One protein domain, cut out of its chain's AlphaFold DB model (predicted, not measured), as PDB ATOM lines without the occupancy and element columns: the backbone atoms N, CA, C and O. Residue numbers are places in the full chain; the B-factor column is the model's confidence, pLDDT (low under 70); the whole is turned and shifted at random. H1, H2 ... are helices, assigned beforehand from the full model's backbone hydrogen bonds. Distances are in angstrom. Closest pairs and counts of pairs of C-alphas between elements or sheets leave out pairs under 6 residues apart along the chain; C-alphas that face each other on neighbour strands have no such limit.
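What this domain is: This is residues 185 to 243 of the 243 residues of an uncharacterized protein of Magnetococcus massalia (strain MO-1) (UniProt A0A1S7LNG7). The model shows a hairpin of two helices, H1 and the longer H2, side by side and running opposite ways, joined by a long looping link from which residues 205 to 210 stick out sideways. H2 makes most of the longest axis and reaches past the end of H1 on the side of the link. The printed part has 59 residues with two named helices, H1 then H2, and no named strand; the class is all helix. It is only just compact, close to loose, with a radius of gyration of the C-alphas of 12.3 A, and its C-alphas span 39 by 26 by 16 A.

Where its parts are: H1 is residues 187 to 200, 20.1 A from its first C-alpha at (25.005, 19.858, -21.870) to its last at (31.487, 27.825, -4.650). Residues 201 to 219 hold no named element; C-alpha 208 is at (39.072, 10.788, -1.638). H2 is residues 220 to 241, 31.6 A long, and ends with C-alpha 241 at (22.590, 12.664, -22.589).

How they stand to each other: H1 and H2 form a helical hairpin. They touch, with 14 pairs of C-alphas within 8 A; the closest C-alphas are those of Ile 187 and Ser 237, 5.8 A apart. Their lines stand at a shallow tilt of 21 degrees, opposite ways, and their centres are 9.7 A apart. In H1 and H2 every O i to N i+4 pair is within hydrogen-bond range.

The domain as a whole: The outline is only just elongated, and the two C-alphas farthest apart, those of Tyr 217 and Arg 243, are 39.7 A apart. The printed part has no cut and ends at Arg 243, the chain's last residue. The link from H1 to H2 is long, with 19 residues, of which residues 205 to 210 stand free. The mean pLDDT of the printed part is 87.9, and no printed residue is under 70.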
ATOM      1  N   ARG A 185      26.332  25.732 -25.385       72.69
ATOM      2  CA  ARG A 185      24.946  25.281 -25.607       72.69
ATOM      3  C   ARG A 185      24.742  23.881 -25.027       72.69
ATOM      4  O   ARG A 185      25.703  23.118 -24.918       72.69
ATOM      5  N   GLY A 186      23.496  23.567 -24.671       77.12
ATOM      6  CA  GLY A 186      23.081  22.244 -24.196       77.12
ATOM      7  C   GLY A 186      23.854  21.781 -22.960       77.12
ATOM      8  O   GLY A 186      24.098  22.565 -22.043       77.12
ATOM      9  N   ILE A 187      24.296  20.522 -22.978       78.94
ATOM     10  CA  ILE A 187      25.005  19.858 -21.870       78.94
ATOM     11  C   ILE A 187      26.219  20.673 -21.384       78.94
ATOM     12  O   ILE A 187      26.449  20.774 -20.185       78.94
ATOM     13  N   ASN A 188      26.947  21.348 -22.281       77.50
ATOM     14  CA  ASN A 188      28.110  22.164 -21.907       77.50
ATOM     15  C   ASN A 188      27.754  23.376 -21.028       77.50
ATOM     16  O   ASN A 188      28.569  23.802 -20.210       77.50
ATOM     17  N   GLN A 189      26.563  23.962 -21.196       81.62
ATOM     18  CA  GLN A 189      26.099  25.027 -20.300       81.62
ATOM     19  C   GLN A 189      25.777  24.472 -18.916       81.62
ATOM     20  O   GLN A 189      26.104  25.120 -17.925       81.62
ATOM     21  N   LEU A 190      25.158  23.289 -18.858       86.62
ATOM     22  CA  LEU A 190      24.814  22.630 -17.599       86.62
ATOM     23  C   LEU A 190      26.073  22.262 -16.821       86.62
ATOM     24  O   LEU A 190      26.191  22.660 -15.670       86.62
ATOM     25  N   ILE A 191      27.056  21.637 -17.477       86.06
ATOM     26  CA  ILE A 191      28.361  21.328 -16.875       86.06
ATOM     27  C   ILE A 191      29.007  22.605 -16.325       86.06
ATOM     28  O   ILE A 191      29.349  22.660 -15.154       86.06
ATOM     29  N   ALA A 192      29.063  23.684 -17.113       84.69
ATOM     30  CA  ALA A 192      29.646  24.941 -16.644       84.69
ATOM     31  C   ALA A 192      28.880  25.581 -15.466       84.69
ATOM     32  O   ALA A 192      29.479  26.325 -14.693       84.69
ATOM     33  N   LYS A 193      27.564  25.357 -15.335       90.00
ATOM     34  CA  LYS A 193      26.793  25.783 -14.153       90.00
ATOM     35  C   LYS A 193      27.122  24.905 -12.945       90.00
ATOM     36  O   LYS A 193      27.351  25.448 -11.871       90.00
ATOM     37  N   MET A 194      27.189  23.588 -13.137       91.81
ATOM     38  CA  MET A 194      27.580  22.636 -12.097       91.81
ATOM     39  C   MET A 194      28.983  22.943 -11.567       91.81
ATOM     40  O   MET A 194      29.166  22.994 -10.358       91.81
ATOM     41  N   ASP A 195      29.946  23.223 -12.449       89.44
ATOM     42  CA  ASP A 195      31.327  23.552 -12.074       89.44
ATOM     43  C   ASP A 195      31.402  24.825 -11.223       89.44
ATOM     44  O   ASP A 195      32.128  24.852 -10.239       89.44
ATOM     45  N   ARG A 196      30.602  25.855 -11.535       91.31
ATOM     46  CA  ARG A 196      30.524  27.075 -10.708       91.31
ATOM     47  C   ARG A 196      29.974  26.792  -9.316       91.31
ATOM     48  O   ARG A 196      30.479  27.345  -8.348       91.31
ATOM     49  N   ILE A 197      28.938  25.955  -9.213       92.75
ATOM     50  CA  ILE A 197      28.375  25.568  -7.912       92.75
ATOM     51  C   ILE A 197      29.403  24.746  -7.125       92.75
ATOM     52  O   ILE A 197      29.611  24.990  -5.943       92.75
ATOM     53  N   LYS A 198      30.093  23.813  -7.786       90.94
ATOM     54  CA  LYS A 198      31.178  23.024  -7.191       90.94
ATOM     55  C   LYS A 198      32.325  23.910  -6.698       90.94
ATOM     56  O   LYS A 198      32.774  23.728  -5.575       90.94
ATOM     57  N   GLU A 199      32.739  24.901  -7.485       89.56
ATOM     58  CA  GLU A 199      33.757  25.887  -7.104       89.56
ATOM     59  C   GLU A 199      33.319  26.708  -5.878       89.56
ATOM     60  O   GLU A 199      34.097  26.884  -4.945       89.56
ATOM     61  N   GLN A 200      32.052  27.136  -5.820       90.31
ATOM     62  CA  GLN A 200      31.487  27.825  -4.650       90.31
ATOM     63  C   GLN A 200      31.444  26.958  -3.387       90.31
ATOM     64  O   GLN A 200      31.504  27.488  -2.280       90.31
ATOM     65  N   LEU A 201      31.309  25.643  -3.550       91.19
ATOM     66  CA  LEU A 201      31.305  24.663  -2.464       91.19
ATOM     67  C   LEU A 201      32.705  24.109  -2.163       91.19
ATOM     68  O   LEU A 201      32.812  23.124  -1.438       91.19
ATOM     69  N   GLU A 202      33.758  24.722  -2.718       86.75
ATOM     70  CA  GLU A 202      35.156  24.303  -2.540       86.75
ATOM     71  C   GLU A 202      35.357  22.808  -2.854       86.75
ATOM     72  O   GLU A 202      36.134  22.106  -2.208       86.75
ATOM     73  N   PHE A 203      34.614  22.304  -3.845       86.62
ATOM     74  CA  PHE A 203      34.683  20.909  -4.255       86.62
ATOM     75  C   PHE A 203      36.066  20.599  -4.822       86.62
ATOM     76  O   PHE A 203      36.467  21.145  -5.853       86.62
ATOM     77  N   ASP A 204      36.760  19.675  -4.166       83.06
ATOM     78  CA  ASP A 204      38.037  19.157  -4.626       83.06
ATOM     79  C   ASP A 204      37.824  17.829  -5.376       83.06
ATOM     80  O   ASP A 204      37.526  16.809  -4.745       83.06
ATOM     81  N   PRO A 205      37.991  17.805  -6.711       78.06
ATOM     82  CA  PRO A 205      37.844  16.592  -7.509       78.06
ATOM     83  C   PRO A 205      38.936  15.544  -7.242       78.06
ATOM     84  O   PRO A 205      38.817  14.429  -7.743       78.06
ATOM     85  N   MET A 206      40.003  15.893  -6.515       81.25
ATOM     86  CA  MET A 206      41.075  14.974  -6.112       81.25
ATOM     87  C   MET A 206      40.895  14.458  -4.678       81.25
ATOM     88  O   MET A 206      41.674  13.621  -4.218       81.25
ATOM     89  N   SER A 207      39.871  14.931  -3.964       81.19
ATOM     90  CA  SER A 207      39.577  14.478  -2.609       81.19
ATOM     91  C   SER A 207      39.008  13.062  -2.623       81.19
ATOM     92  O   SER A 207      38.052  12.777  -3.335       81.19
ATOM     93  N   TRP A 208      39.540  12.176  -1.780       77.38
ATOM     94  CA  TRP A 208      39.072  10.788  -1.638       77.38
ATOM     95  C   TRP A 208      37.596  10.674  -1.222       77.38
ATOM     96  O   TRP A 208      36.935   9.693  -1.546       77.38
ATOM     97  N   ASP A 209      37.093  11.672  -0.501       77.88
ATOM     98  CA  ASP A 209      35.728  11.733   0.030       77.88
ATOM     99  C   ASP A 209      34.720  12.143  -1.060       77.88
ATOM    100  O   ASP A 209      33.540  11.815  -0.981       77.88
ATOM    101  N   MET A 210      35.183  12.854  -2.103       75.94
ATOM    102  CA  MET A 210      34.349  13.400  -3.189       75.94
ATOM    103  C   MET A 210      33.083  14.124  -2.684       75.94
ATOM    104  O   MET A 210      32.082  14.235  -3.396       75.94
ATOM    105  N   SER A 211      33.114  14.619  -1.444       80.94
ATOM    106  CA  SER A 211      31.955  15.173  -0.759       80.94
ATOM    107  C   SER A 211      31.866  16.684  -0.956       80.94
ATOM    108  O   SER A 211      32.864  17.405  -0.995       80.94
ATOM    109  N   LEU A 212      30.635  17.183  -1.065       85.00
ATOM    110  CA  LEU A 212      30.356  18.617  -1.118       85.00
ATOM    111  C   LEU A 212      30.311  19.169   0.304       85.00
ATOM    112  O   LEU A 212      29.310  19.020   1.012       85.00
ATOM    113  N   LYS A 213      31.393  19.818   0.728       85.94
ATOM    114  CA  LYS A 213      31.492  20.408   2.065       85.94
ATOM    115  C   LYS A 213      30.878  21.802   2.071       85.94
ATOM    116  O   LYS A 213      30.927  22.530   1.088       85.94
ATOM    117  N   ARG A 214      30.261  22.178   3.192       91.56
ATOM    118  CA  ARG A 214      29.785  23.551   3.384       91.56
ATOM    119  C   ARG A 214      30.975  24.438   3.774       91.56
ATOM    120  O   ARG A 214      31.558  24.165   4.826       91.56
ATOM    121  N   PRO A 215      31.276  25.518   3.030       91.12
ATOM    122  CA  PRO A 215      32.321  26.466   3.412       91.12
ATOM    123  C   PRO A 215      32.053  27.107   4.779       91.12
ATOM    124  O   PRO A 215      30.897  27.320   5.164       91.12
ATOM    125  N   GLN A 216      33.122  27.458   5.503       87.25
ATOM    126  CA  GLN A 216      33.073  27.900   6.907       87.25
ATOM    127  C   GLN A 216      32.103  29.073   7.157       87.25
ATOM    128  O   GLN A 216      31.477  29.139   8.215       87.25
ATOM    129  N   TYR A 217      31.920  29.957   6.172       91.88
ATOM    130  CA  TYR A 217      31.105  31.174   6.290       91.88
ATOM    131  C   TYR A 217      29.802  31.151   5.474       91.88
ATOM    132  O   TYR A 217      29.062  32.134   5.464       91.88
ATOM    133  N   MET A 218      29.480  30.036   4.812       95.44
ATOM    134  CA  MET A 218      28.271  29.925   3.992       95.44
ATOM    135  C   MET A 218      27.045  29.598   4.852       95.44
ATOM    136  O   MET A 218      27.064  28.669   5.666       95.44
ATOM    137  N   ARG A 219      25.930  30.312   4.665       95.62
ATOM    138  CA  ARG A 219      24.688  30.042   5.415       95.62
ATOM    139  C   ARG A 219      24.121  28.668   5.041       95.62
ATOM    140  O   ARG A 219      24.167  28.260   3.888       95.62
ATOM    141  N   LYS A 220      23.535  27.942   6.004       94.38
ATOM    142  CA  LYS A 220      22.999  26.583   5.760       94.38
ATOM    143  C   LYS A 220      21.890  26.565   4.699       94.38
ATOM    144  O   LYS A 220      21.828  25.636   3.904       94.38
ATOM    145  N   CYS A 221      21.027  27.581   4.680       96.06
ATOM    146  CA  CYS A 221      19.978  27.709   3.667       96.06
ATOM    147  C   CYS A 221      20.549  27.904   2.255       96.06
ATOM    148  O   CYS A 221      20.060  27.277   1.324       96.06
ATOM    149  N   GLU A 222      21.598  28.716   2.121       95.19
ATOM    150  CA  GLU A 222      22.309  28.958   0.863       95.19
ATOM    151  C   GLU A 222      22.997  27.683   0.365       95.19
ATOM    152  O   GLU A 222      22.760  27.270  -0.764       95.19
ATOM    153  N   TYR A 223      23.727  26.987   1.245       95.31
ATOM    154  CA  TYR A 223      24.319  25.679   0.949       95.31
ATOM    155  C   TYR A 223      23.274  24.667   0.461       95.31
ATOM    156  O   TYR A 223      23.430  24.064  -0.598       95.31
ATOM    157  N   ASN A 224      22.167  24.519   1.195       94.88
ATOM    158  CA  ASN A 224      21.091  23.608   0.807       94.88
ATOM    159  C   ASN A 224      20.447  24.005  -0.532       94.88
ATOM    160  O   ASN A 224      19.998  23.130  -1.267       94.88
ATOM    161  N   GLY A 225      20.366  25.305  -0.833       96.44
ATOM    162  CA  GLY A 225      19.906  25.814  -2.125       96.44
ATOM    163  C   GLY A 225      20.837  25.389  -3.257       96.44
ATOM    164  O   GLY A 225      20.390  24.744  -4.199       96.44
ATOM    165  N   LEU A 226      22.140  25.633  -3.104       95.19
ATOM    166  CA  LEU A 226      23.159  25.244  -4.082       95.19
ATOM    167  C   LEU A 226      23.191  23.731  -4.338       95.19
ATOM    168  O   LEU A 226      23.290  23.308  -5.485       95.19
ATOM    169  N   VAL A 227      23.067  22.908  -3.291       94.31
ATOM    170  CA  VAL A 227      23.014  21.441  -3.432       94.31
ATOM    171  C   VAL A 227      21.767  20.997  -4.205       94.31
ATOM    172  O   VAL A 227      21.855  20.116  -5.058       94.31
ATOM    173  N   LYS A 228      20.608  21.621  -3.958       96.06
ATOM    174  CA  LYS A 228      19.381  21.349  -4.729       96.06
ATOM    175  C   LYS A 228      19.540  21.739  -6.195       96.06
ATOM    176  O   LYS A 228      19.175  20.954  -7.067       96.06
ATOM    177  N   ASP A 229      20.103  22.915  -6.454       95.56
ATOM    178  CA  ASP A 229      20.352  23.402  -7.809       95.56
ATOM    179  C   ASP A 229      21.329  22.481  -8.554       95.56
ATOM    180  O   ASP A 229      21.107  22.153  -9.719       95.56
ATOM    181  N   LEU A 230      22.377  22.000  -7.874       94.94
ATOM    182  CA  LEU A 230      23.328  21.046  -8.437       94.94
ATOM    183  C   LEU A 230      22.643  19.731  -8.826       94.94
ATOM    184  O   LEU A 230      22.794  19.292  -9.965       94.94
ATOM    185  N   HIS A 231      21.846  19.144  -7.929       93.75
ATOM    186  CA  HIS A 231      21.084  17.929  -8.230       93.75
ATOM    187  C   HIS A 231      20.104  18.127  -9.394       93.75
ATOM    188  O   HIS A 231      19.981  17.255 -10.254       93.75
ATOM    189  N   ALA A 232      19.427  19.277  -9.469       94.38
ATOM    190  CA  ALA A 232      18.535  19.588 -10.584       94.38
ATOM    191  C   ALA A 232      19.292  19.631 -11.926       94.38
ATOM    192  O   ALA A 232      18.836  19.051 -12.913       94.38
ATOM    193  N   LEU A 233      20.474  20.255 -11.953       93.75
ATOM    194  CA  LEU A 233      21.336  20.309 -13.139       93.75
ATOM    195  C   LEU A 233      21.892  18.932 -13.531       93.75
ATOM    196  O   LEU A 233      22.027  18.646 -14.721       93.75
ATOM    197  N   GLU A 234      22.213  18.072 -12.561       91.25
ATOM    198  CA  GLU A 234      22.647  16.690 -12.805       91.25
ATOM    199  C   GLU A 234      21.557  15.872 -13.496       91.25
ATOM    200  O   GLU A 234      21.836  15.196 -14.491       91.25
ATOM    201  N   ILE A 235      20.314  15.985 -13.017       92.88
ATOM    202  CA  ILE A 235      19.145  15.340 -13.625       92.88
ATOM    203  C   ILE A 235      18.944  15.856 -15.052       92.88
ATOM    204  O   ILE A 235      18.835  15.062 -15.985       92.88
ATOM    205  N   GLU A 236      18.950  17.175 -15.253       89.81
ATOM    206  CA  GLU A 236      18.795  17.778 -16.583       89.81
ATOM    207  C   GLU A 236      19.902  17.308 -17.549       89.81
ATOM    208  O   GLU A 236      19.636  16.934 -18.693       89.81
ATOM    209  N   SER A 237      21.146  17.245 -17.068       88.75
ATOM    210  CA  SER A 237      22.308  16.748 -17.814       88.75
ATOM    211  C   SER A 237      22.197  15.264 -18.174       88.75
ATOM    212  O   SER A 237      22.611  14.861 -19.264       88.75
ATOM    213  N   TYR A 238      21.648  14.441 -17.278       88.19
ATOM    214  CA  TYR A 238      21.376  13.027 -17.536       88.19
ATOM    215  C   TYR A 238      20.298  12.854 -18.612       88.19
ATOM    216  O   TYR A 238      20.494  12.101 -19.565       88.19
ATOM    217  N   LEU A 239      19.197  13.604 -18.515       89.50
ATOM    218  CA  LEU A 239      18.104  13.560 -19.490       89.50
ATOM    219  C   LEU A 239      18.557  13.986 -20.890       89.50
ATOM    220  O   LEU A 239      18.175  13.357 -21.870       89.50
ATOM    221  N   LEU A 240      19.395  15.023 -20.997       83.75
ATOM    222  CA  LEU A 240      19.934  15.459 -22.289       83.75
ATOM    223  C   LEU A 240      20.933  14.473 -22.903       83.75
ATOM    224  O   LEU A 240      21.072  14.461 -24.121       83.75
ATOM    225  N   ARG A 241      21.652  13.686 -22.092       79.94
ATOM    226  CA  ARG A 241      22.590  12.664 -22.589       79.94
ATOM    227  C   ARG A 241      21.892  11.414 -23.121       79.94
ATOM    228  O   ARG A 241      22.459  10.748 -23.976       79.94
ATOM    229  N   ASN A 242      20.698  11.115 -22.614       82.25
ATOM    230  CA  ASN A 242      19.920   9.919 -22.954       82.25
ATOM    231  C   ASN A 242      18.735  10.212 -23.894       82.25
ATOM    232  O   ASN A 242      17.780   9.437 -23.934       82.25
ATOM    233  N   ARG A 243      18.770  11.344 -24.605       71.94
ATOM    234  CA  ARG A 243      17.788  11.739 -25.620       71.94
ATOM    235  C   ARG A 243      18.392  11.559 -27.007       71.94
ATOM    236  O   ARG A 243      17.641  11.106 -27.894       71.94
TER     237      ARG A 243